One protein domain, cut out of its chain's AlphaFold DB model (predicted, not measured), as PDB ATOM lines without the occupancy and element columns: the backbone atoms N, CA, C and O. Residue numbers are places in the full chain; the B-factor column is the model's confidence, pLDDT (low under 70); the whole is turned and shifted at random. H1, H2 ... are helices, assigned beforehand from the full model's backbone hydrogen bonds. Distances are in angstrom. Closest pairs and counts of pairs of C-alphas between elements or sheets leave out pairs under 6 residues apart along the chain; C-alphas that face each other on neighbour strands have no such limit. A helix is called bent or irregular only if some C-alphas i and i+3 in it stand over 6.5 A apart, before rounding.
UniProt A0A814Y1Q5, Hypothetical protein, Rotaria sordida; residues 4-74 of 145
ATOM      1  N   LYS A   4     171.508 222.480 370.927       97.31
ATOM      2  CA  LYS A   4     170.712 223.487 371.648       97.31
ATOM      3  C   LYS A   4     171.223 223.757 373.067       97.31
ATOM      4  O   LYS A   4     171.094 224.869 373.563       97.31
ATOM      5  N   LYS A   5     171.832 222.755 373.719       96.62
ATOM      6  CA  LYS A   5     172.398 222.887 375.077       96.62
ATOM      7  C   LYS A   5     173.754 223.598 375.106       96.62
ATOM      8  O   LYS A   5     174.213 223.964 376.181       96.62
ATOM      9  N   CYS A   6     174.410 223.776 373.961       95.31
ATOM     10  CA  CYS A   6     175.671 224.501 373.862       95.31
ATOM     11  C   CYS A   6     175.413 225.898 373.297       95.31
ATOM     12  O   CYS A   6     175.006 226.021 372.146       95.31
ATOM     13  N   SER A   7     175.694 226.947 374.071       95.88
ATOM     14  CA  SER A   7     175.460 228.340 373.655       95.88
ATOM     15  C   SER A   7     176.134 228.682 372.321       95.88
ATOM     16  O   SER A   7     175.491 229.254 371.447       95.88
ATOM     17  N   TYR A   8     177.389 228.264 372.130       95.00
ATOM     18  CA  TYR A   8     178.135 228.497 370.890       95.00
ATOM     19  C   TYR A   8     177.523 227.774 369.687       95.00
ATOM     20  O   TYR A   8     177.238 228.408 368.679       95.00
ATOM     21  N   ASN A   9     177.261 226.466 369.795       96.56
ATOM     22  CA  ASN A   9     176.712 225.694 368.673       96.56
ATOM     23  C   ASN A   9     175.272 226.098 368.344       96.56
ATOM     24  O   ASN A   9     174.916 226.194 367.173       96.56
ATOM     25  N   SER A  10     174.467 226.386 369.368       97.62
ATOM     26  CA  SER A  10     173.126 226.947 369.212       97.62
ATOM     27  C   SER A  10     173.175 228.264 368.434       97.62
ATOM     28  O   SER A  10     172.487 228.415 367.423       97.62
ATOM     29  N   LYS A  11     174.074 229.177 368.835       96.69
ATOM     30  CA  LYS A  11     174.303 230.442 368.136       96.69
ATOM     31  C   LYS A  11     174.757 230.229 366.690       96.69
ATOM     32  O   LYS A  11     174.186 230.843 365.803       96.69
ATOM     33  N   TRP A  12     175.717 229.344 366.428       96.69
ATOM     34  CA  TRP A  12     176.220 229.114 365.069       96.69
ATOM     35  C   TRP A  12     175.165 228.556 364.111       96.69
ATOM     36  O   TRP A  12     175.142 228.948 362.946       96.69
ATOM     37  N   ILE A  13     174.274 227.677 364.581       97.69
ATOM     38  CA  ILE A  13     173.140 227.227 363.764       97.69
ATOM     39  C   ILE A  13     172.151 228.370 363.546       97.69
ATOM     40  O   ILE A  13     171.770 228.623 362.405       97.69
ATOM     41  N   LYS A  14     171.781 229.093 364.608       96.06
ATOM     42  CA  LYS A  14     170.825 230.202 364.526       96.06
ATOM     43  C   LYS A  14     171.303 231.320 363.598       96.06
ATOM     44  O   LYS A  14     170.548 231.745 362.733       96.06
ATOM     45  N   ASP A  15     172.549 231.761 363.737       93.50
ATOM     46  CA  ASP A  15     173.121 232.838 362.923       93.50
ATOM     47  C   ASP A  15     173.164 232.462 361.434       93.50
ATOM     48  O   ASP A  15     172.955 233.314 360.571       93.50
ATOM     49  N   CYS A  16     173.414 231.185 361.125       94.88
ATOM     50  CA  CYS A  16     173.590 230.715 359.754       94.88
ATOM     51  C   CYS A  16     172.281 230.274 359.073       94.88
ATOM     52  O   CYS A  16     172.121 230.460 357.863       94.88
ATOM     53  N   TYR A  17     171.348 229.679 359.822       95.38
ATOM     54  CA  TYR A  17     170.161 229.000 359.283       95.38
ATOM     55  C   TYR A  17     168.840 229.375 359.975       95.38
ATOM     56  O   TYR A  17     167.781 228.920 359.547       95.38
ATOM     57  N   GLY A  18     168.878 230.223 361.003       95.94
ATOM     58  CA  GLY A  18     167.698 230.702 361.717       95.94
ATOM     59  C   GLY A  18     167.172 229.752 362.797       95.94
ATOM     60  O   GLY A  18     167.641 228.625 362.977       95.94
ATOM     61  N   ASP A  19     166.170 230.234 363.533       97.88
ATOM     62  CA  ASP A  19     165.569 229.517 364.663       97.88
ATOM     63  C   ASP A  19     164.871 228.217 364.242       97.88
ATOM     64  O   ASP A  19     164.985 227.210 364.937       97.88
ATOM     65  N   THR A  20     164.217 228.199 363.078       98.25
ATOM     66  CA  THR A  20     163.546 226.999 362.551       98.25
ATOM     67  C   THR A  20     164.513 225.824 362.417       98.25
ATOM     68  O   THR A  20     164.189 224.695 362.786       98.25
ATOM     69  N   GLU A  21     165.722 226.086 361.924       98.12
ATOM     70  CA  GLU A  21     166.731 225.046 361.771       98.12
ATOM     71  C   GLU A  21     167.297 224.604 363.122       98.12
ATOM     72  O   GLU A  21     167.466 223.406 363.362       98.12
ATOM     73  N   LEU A  22     167.525 225.550 364.041       98.44
ATOM     74  CA  LEU A  22     167.945 225.229 365.403       98.44
ATOM     75  C   LEU A  22     166.926 224.335 366.117       98.44
ATOM     76  O   LEU A  22     167.333 223.399 366.801       98.44
ATOM     77  N   GLU A  23     165.627 224.567 365.958       98.25
ATOM     78  CA  GLU A  23     164.612 223.685 366.545       98.25
ATOM     79  C   GLU A  23     164.646 222.284 365.929       98.25
ATOM     80  O   GLU A  23     164.514 221.282 366.637       98.25
ATOM     81  N   ARG A  24     164.911 222.193 364.624       98.44
ATOM     82  CA  ARG A  24     164.922 220.923 363.897       98.44
ATOM     83  C   ARG A  24     166.083 220.006 364.282       98.44
ATOM     84  O   ARG A  24     165.871 218.810 364.491       98.44
ATOM     85  N   ILE A  25     167.303 220.538 364.380       98.38
ATOM     86  CA  ILE A  25     168.504 219.734 364.688       98.38
ATOM     87  C   ILE A  25     169.022 219.930 366.116       98.38
ATOM     88  O   ILE A  25     169.905 219.198 366.556       98.38
ATOM     89  N   GLY A  26     168.468 220.866 366.885       97.94
ATOM     90  CA  GLY A  26     168.994 221.293 368.184       97.94
ATOM     91  C   GLY A  26     169.110 220.187 369.234       97.94
ATOM     92  O   GLY A  26     170.013 220.218 370.074       97.94
ATOM     93  N   ASN A  27     168.234 219.183 369.178       98.25
ATOM     94  CA  ASN A  27     168.270 218.031 370.083       98.25
ATOM     95  C   ASN A  27     169.277 216.949 369.660       98.25
ATOM     96  O   ASN A  27     169.499 215.995 370.405       98.25
ATOM     97  N   ARG A  28     169.915 217.086 368.494       97.69
ATOM     98  CA  ARG A  28     170.968 216.179 368.033       97.69
ATOM     99  C   ARG A  28     172.300 216.491 368.715       97.69
ATOM    100  O   ARG A  28     172.546 217.604 369.189       97.69
ATOM    101  N   SER A  29     173.159 215.478 368.787       95.12
ATOM    102  CA  SER A  29     174.523 215.609 369.300       95.12
ATOM    103  C   SER A  29     175.348 216.551 368.430       95.12
ATOM    104  O   SER A  29     175.233 216.530 367.207       95.12
ATOM    105  N   ILE A  30     176.220 217.333 369.062       95.00
ATOM    106  CA  ILE A  30     177.233 218.110 368.344       95.00
ATOM    107  C   ILE A  30     178.248 217.142 367.738       95.00
ATOM    108  O   ILE A  30     178.771 216.277 368.442       95.00
ATOM    109  N   ILE A  31     178.543 217.316 366.453       94.50
ATOM    110  CA  ILE A  31     179.580 216.575 365.728       94.50
ATOM    111  C   ILE A  31     180.723 217.537 365.441       94.50
ATOM    112  O   ILE A  31     180.476 218.601 364.886       94.50
ATOM    113  N   CYS A  32     181.949 217.212 365.849       92.81
ATOM    114  CA  CYS A  32     183.100 218.107 365.706       92.81
ATOM    115  C   CYS A  32     183.511 218.264 364.233       92.81
ATOM    116  O   CYS A  32     183.792 217.271 363.576       92.81
ATOM    117  N   ALA A  33     183.606 219.504 363.747       94.25
ATOM    118  CA  ALA A  33     184.006 219.781 362.364       94.25
ATOM    119  C   ALA A  33     185.523 219.679 362.129       94.25
ATOM    120  O   ALA A  33     185.961 219.567 360.990       94.25
ATOM    121  N   GLY A  34     186.331 219.687 363.196       91.44
ATOM    122  CA  GLY A  34     187.794 219.645 363.095       91.44
ATOM    123  C   GLY A  34     188.378 218.267 362.773       91.44
ATOM    124  O   GLY A  34     189.593 218.123 362.688       91.44
ATOM    125  N   THR A  35     187.554 217.228 362.624       91.94
ATOM    126  CA  THR A  35     188.031 215.920 362.163       91.94
ATOM    127  C   THR A  35     186.967 215.233 361.328       91.94
ATOM    128  O   THR A  35     185.919 214.843 361.834       91.94
ATOM    129  N   ILE A  36     187.256 215.074 360.039       94.62
ATOM    130  CA  ILE A  36     186.364 214.458 359.061       94.62
ATOM    131  C   ILE A  36     187.217 213.522 358.209       94.62
ATOM    132  O   ILE A  36     188.286 213.904 357.742       94.62
ATOM    133  N   LEU A  37     186.744 212.294 358.018       94.06
ATOM    134  CA  LEU A  37     187.396 211.288 357.190       94.06
ATOM    135  C   LEU A  37     186.375 210.747 356.196       94.06
ATOM    136  O   LEU A  37     185.245 210.433 356.567       94.06
ATOM    137  N   GLY A  38     186.778 210.621 354.939       94.25
ATOM    138  CA  GLY A  38     185.929 210.090 353.887       94.25
ATOM    139  C   GLY A  38     186.747 209.659 352.682       94.25
ATOM    140  O   GLY A  38     187.915 210.023 352.546       94.25
ATOM    141  N   SER A  39     186.124 208.874 351.808       95.12
ATOM    142  CA  SER A  39     186.691 208.592 350.494       95.12
ATOM    143  C   SER A  39     186.707 209.859 349.638       95.12
ATOM    144  O   SER A  39     185.993 210.830 349.903       95.12
ATOM    145  N   TRP A  40     187.534 209.836 348.594       95.81
ATOM    146  CA  TRP A  40     187.796 210.986 347.731       95.81
ATOM    147  C   TRP A  40     186.526 211.706 347.262       95.81
ATOM    148  O   TRP A  40     186.387 212.912 347.453       95.81
ATOM    149  N   ARG A  41     185.576 210.966 346.671       95.06
ATOM    150  CA  ARG A  41     184.406 211.577 346.034       95.06
ATOM    151  C   ARG A  41     183.450 212.252 347.035       95.06
ATOM    152  O   ARG A  41     183.212 213.443 346.858       95.06
ATOM    153  N   PRO A  42     182.979 211.580 348.102       94.69
ATOM    154  CA  PRO A  42     182.166 212.229 349.129       94.69
ATOM    155  C   PRO A  42     182.840 213.423 349.802       94.69
ATOM    156  O   PRO A  42     182.160 214.371 350.186       94.69
ATOM    157  N   MET A  43     184.169 213.394 349.956       96.56
ATOM    158  CA  MET A  43     184.894 214.522 350.536       96.56
ATOM    159  C   MET A  43     184.899 215.735 349.602       96.56
ATOM    160  O   MET A  43     184.705 216.853 350.068       96.56
ATOM    161  N   LEU A  44     185.063 215.531 348.291       96.38
ATOM    162  CA  LEU A  44     184.914 216.621 347.323       96.38
ATOM    163  C   LEU A  44     183.501 217.206 347.354       96.38
ATOM    164  O   LEU A  44     183.362 218.423 347.427       96.38
ATOM    165  N   ASP A  45     182.469 216.360 347.375       96.00
ATOM    166  CA  ASP A  45     181.081 216.826 347.436       96.00
ATOM    167  C   ASP A  45     180.825 217.628 348.734       96.00
ATOM    168  O   ASP A  45     180.233 218.708 348.695       96.00
ATOM    169  N   TYR A  46     181.344 217.159 349.878       96.81
ATOM    170  CA  TYR A  46     181.312 217.896 351.148       96.81
ATOM    171  C   TYR A  46     181.980 219.273 351.039       96.81
ATOM    172  O   TYR A  46     181.383 220.281 351.422       96.81
ATOM    173  N   LEU A  47     183.204 219.329 350.503       96.31
ATOM    174  CA  LEU A  47     183.966 220.571 350.368       96.31
ATOM    175  C   LEU A  47     183.275 221.564 349.429       96.31
ATOM    176  O   LEU A  47     183.202 222.743 349.765       96.31
ATOM    177  N   SER A  48     182.701 221.101 348.316       96.31
ATOM    178  CA  SER A  48     181.935 221.954 347.401       96.31
ATOM    179  C   SER A  48     180.704 222.574 348.071       96.31
ATOM    180  O   SER A  48     180.422 223.755 347.867       96.31
ATOM    181  N   ILE A  49     179.994 221.822 348.920       95.25
ATOM    182  CA  ILE A  49     178.857 222.350 349.693       95.25
ATOM    183  C   ILE A  49     179.336 223.402 350.705       95.25
ATOM    184  O   ILE A  49     178.752 224.484 350.802       95.25
ATOM    185  N   VAL A  50     180.410 223.111 351.450       95.06
ATOM    186  CA  VAL A  50     180.992 224.058 352.416       95.06
ATOM    187  C   VAL A  50     181.446 225.337 351.715       95.06
ATOM    188  O   VAL A  50     181.161 226.430 352.207       95.06
ATOM    189  N   GLU A  51     182.103 225.227 350.561       95.00
ATOM    190  CA  GLU A  51     182.519 226.365 349.747       95.00
ATOM    191  C   GLU A  51     181.312 227.207 349.318       95.00
ATOM    192  O   GLU A  51     181.294 228.418 349.542       95.00
ATOM    193  N   GLN A  52     180.270 226.581 348.764       94.19
ATOM    194  CA  GLN A  52     179.060 227.274 348.320       94.19
ATOM    195  C   GLN A  52     178.388 228.050 349.465       94.19
ATOM    196  O   GLN A  52     178.004 229.216 349.299       94.19
ATOM    197  N   ILE A  53     178.266 227.433 350.642       93.25
ATOM    198  CA  ILE A  53     177.683 228.075 351.827       93.25
ATOM    199  C   ILE A  53     178.580 229.218 352.307       93.25
ATOM    200  O   ILE A  53     178.100 230.321 352.559       93.25
ATOM    201  N   THR A  54     179.891 228.991 352.376       91.38
ATOM    202  CA  THR A  54     180.853 229.993 352.853       91.38
ATOM    203  C   THR A  54     180.917 231.201 351.921       91.38
ATOM    204  O   THR A  54     181.010 232.330 352.396       91.38
ATOM    205  N   ARG A  55     180.812 231.004 350.601       90.69
ATOM    206  CA  ARG A  55     180.770 232.101 349.622       90.69
ATOM    207  C   ARG A  55     179.469 232.899 349.690       90.69
ATOM    208  O   ARG A  55     179.509 234.117 349.555       90.69
ATOM    209  N   SER A  56     178.329 232.238 349.899       89.12
ATOM    210  CA  SER A  56     177.016 232.903 349.958       89.12
ATOM    211  C   SER A  56     176.728 233.582 351.300       89.12
ATOM    212  O   SER A  56     175.981 234.554 351.341       89.12
ATOM    213  N   LYS A  57     177.322 233.095 352.395       85.00
ATOM    214  CA  LYS A  57     177.085 233.567 353.770       85.00
ATOM    215  C   LYS A  57     178.391 233.940 354.474       85.00
ATOM    216  O   LYS A  57     178.592 233.643 355.656       85.00
ATOM    217  N   TYR A  58     179.308 234.548 353.725       74.94
ATOM    218  CA  TYR A  58     180.664 234.841 354.181       74.94
ATOM    219  C   TYR A  58     180.658 235.607 355.512       74.94
ATOM    220  O   TYR A  58     179.971 236.615 355.652       74.94
ATOM    221  N   ARG A  59     181.415 235.102 356.499       75.12
ATOM    222  CA  ARG A  59     181.494 235.567 357.906       75.12
ATOM    223  C   ARG A  59     180.237 235.405 358.767       75.12
ATOM    224  O   ARG A  59     180.345 235.546 359.980       75.12
ATOM    225  N   GLN A  60     179.082 235.083 358.193       82.69
ATOM    226  CA  GLN A  60     177.861 234.832 358.963       82.69
ATOM    227  C   GLN A  60     177.834 233.414 359.546       82.69
ATOM    228  O   GLN A  60     177.307 233.187 360.633       82.69
ATOM    229  N   CYS A  61     178.413 232.453 358.826       90.25
ATOM    230  CA  CYS A  61     178.375 231.046 359.191       90.25
ATOM    231  C   CYS A  61     179.728 230.552 359.698       90.25
ATOM    232  O   CYS A  61     180.739 230.663 359.010       90.25
ATOM    233  N   ASN A  62     179.729 229.949 360.885       94.12
ATOM    234  CA  ASN A  62     180.879 229.211 361.392       94.12
ATOM    235  C   ASN A  62     180.891 227.771 360.832       94.12
ATOM    236  O   ASN A  62     179.840 227.144 360.674       94.12
ATOM    237  N   ASP A  63     182.085 227.244 360.565       94.69
ATOM    238  CA  ASP A  63     182.342 225.904 360.025       94.69
ATOM    239  C   ASP A  63     181.720 224.776 360.864       94.69
ATOM    240  O   ASP A  63     181.114 223.855 360.318       94.69
ATOM    241  N   GLN A  64     181.769 224.882 362.194       95.19
ATOM    242  CA  GLN A  64     181.151 223.945 363.135       95.19
ATOM    243  C   GLN A  64     179.622 223.900 362.966       95.19
ATOM    244  O   GLN A  64     179.021 222.821 363.032       95.19
ATOM    245  N   GLY A  65     178.994 225.050 362.697       96.69
ATOM    246  CA  GLY A  65     177.566 225.156 362.384       96.69
ATOM    247  C   GLY A  65     177.222 224.582 361.008       96.69
ATOM    248  O   GLY A  65     176.299 223.776 360.892       96.69
ATOM    249  N   ILE A  66     178.000 224.930 359.977       97.06
ATOM    250  CA  ILE A  66     177.844 224.387 358.617       97.06
ATOM    251  C   ILE A  66     177.938 222.860 358.634       97.06
ATOM    252  O   ILE A  66     177.072 222.181 358.090       97.06
ATOM    253  N   HIS A  67     178.944 222.312 359.312       97.25
ATOM    254  CA  HIS A  67     179.156 220.874 359.407       97.25
ATOM    255  C   HIS A  67     177.974 220.145 360.063       97.25
ATOM    256  O   HIS A  67     177.490 219.145 359.532       97.25
ATOM    257  N   ASN A  68     177.466 220.657 361.191       97.56
ATOM    258  CA  ASN A  68     176.318 220.043 361.865       97.56
ATOM    259  C   ASN A  68     175.052 220.118 361.005       97.56
ATOM    260  O   ASN A  68     174.298 219.148 360.972       97.56
ATOM    261  N   TYR A  69     174.847 221.219 360.277       97.38
ATOM    262  CA  TYR A  69     173.771 221.317 359.294       97.38
ATOM    263  C   TYR A  69     173.915 220.250 358.201       97.38
ATOM    264  O   TYR A  69     172.987 219.483 357.976       97.38
ATOM    265  N   ILE A  70     175.083 220.138 357.561       96.88
ATOM    266  CA  ILE A  70     175.309 219.171 356.475       96.88
ATOM    267  C   ILE A  70     175.017 217.736 356.933       96.88
ATOM    268  O   ILE A  70     174.297 217.005 356.251       96.88
ATOM    269  N   VAL A  71     175.550 217.341 358.095       96.69
ATOM    270  CA  VAL A  71     175.439 215.963 358.588       96.69
ATOM    271  C   VAL A  71     174.029 215.635 359.070       96.69
ATOM    272  O   VAL A  71     173.466 214.632 358.638       96.69
ATOM    273  N   HIS A  72     173.423 216.463 359.928       97.19
ATOM    274  CA  HIS A  72     172.098 216.147 360.493       97.19
ATOM    275  C   HIS A  72     170.970 216.226 359.463       97.19
ATOM    276  O   HIS A  72     169.878 215.713 359.710       97.19
ATOM    277  N   ASN A  73     171.246 216.827 358.304       96.06
ATOM    278  CA  ASN A  73     170.285 217.006 357.221       96.06
ATOM    279  C   ASN A  73     170.544 216.117 356.016       96.06
ATOM    280  O   ASN A  73     169.777 216.186 355.062       96.06
ATOM    281  N   ASN A  74     171.587 215.284 356.065       94.12
ATOM    282  CA  ASN A  74     171.986 214.413 354.962       94.12
ATOM    283  C   ASN A  74     172.133 215.180 353.635       94.12
ATOM    284  O   ASN A  74     171.663 214.726 352.598       94.12
TER     285      ASN A  74
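AT A GLANCE: This is residues 4 to 74 of the 145 residues of the protein "Hypothetical protein" of Rotaria sordida (UniProt A0A814Y1Q5). A sharply kinked helix, H1, which folds back on itself near residue 18, and a long straight helix, H2, stand on either side of a short helix, H3, which sits in the middle and packs on both. A long link, residues 26 to 39, bridges from the end of H1 to the far end of H2, where residues 39 to 45 stick out. The printed part has 71 residues, with three named helices in the order H1, H2, H3 and no named strand; the class is all helix. It is compact, with a radius of gyration of the C-alphas of 11.9 A and spans of 33 by 25 by 18 A.

HOW THE PARTS SIT: H1, residues 7 to 25, has a kink of 131 degrees near residue 18 and is irregular: C-alphas 16 and 19 are 9.5 A apart. H2, residues 40 to 56, is apart from H1. H3, residues 63 to 72, touches H1; their closest C-alphas, those of Trp 12 and Gly 65, are 5.0 A apart. By the rough line of H1, these two run the same way at a shallow tilt of 32 degrees. H3 also touches H2, which meets it with residues 50 to 53 alone; the closest C-alphas, of Val 50 and Ile 66, are 7.0 A apart. H2 and H3 run opposite ways at a steep tilt of 57 degrees. Every O i to N i+4 pair is within hydrogen-bond range in H2 and H3, and 12 of 15 are in H1.

IN THESE COORDINATES: H1 begins at C-alpha 7, (175.460, 228.340, 373.655), and measures 14.2 A from first to last C-alpha. H2 measures 24.5 A and begins at C-alpha 40, (187.796, 210.986, 347.731). H3 measures 14.2 A and ends at C-alpha 72, (172.098, 216.147, 360.493).

THE WHOLE: The two C-alphas farthest apart, of Lys 5 and Trp 40, are 33.6 A apart. The link from H1 to H2 is long, with 14 residues; that from H2 to H3 is short, with 6. The printed part has no cut, its mean pLDDT is 94.7, and no printed residue is under 70.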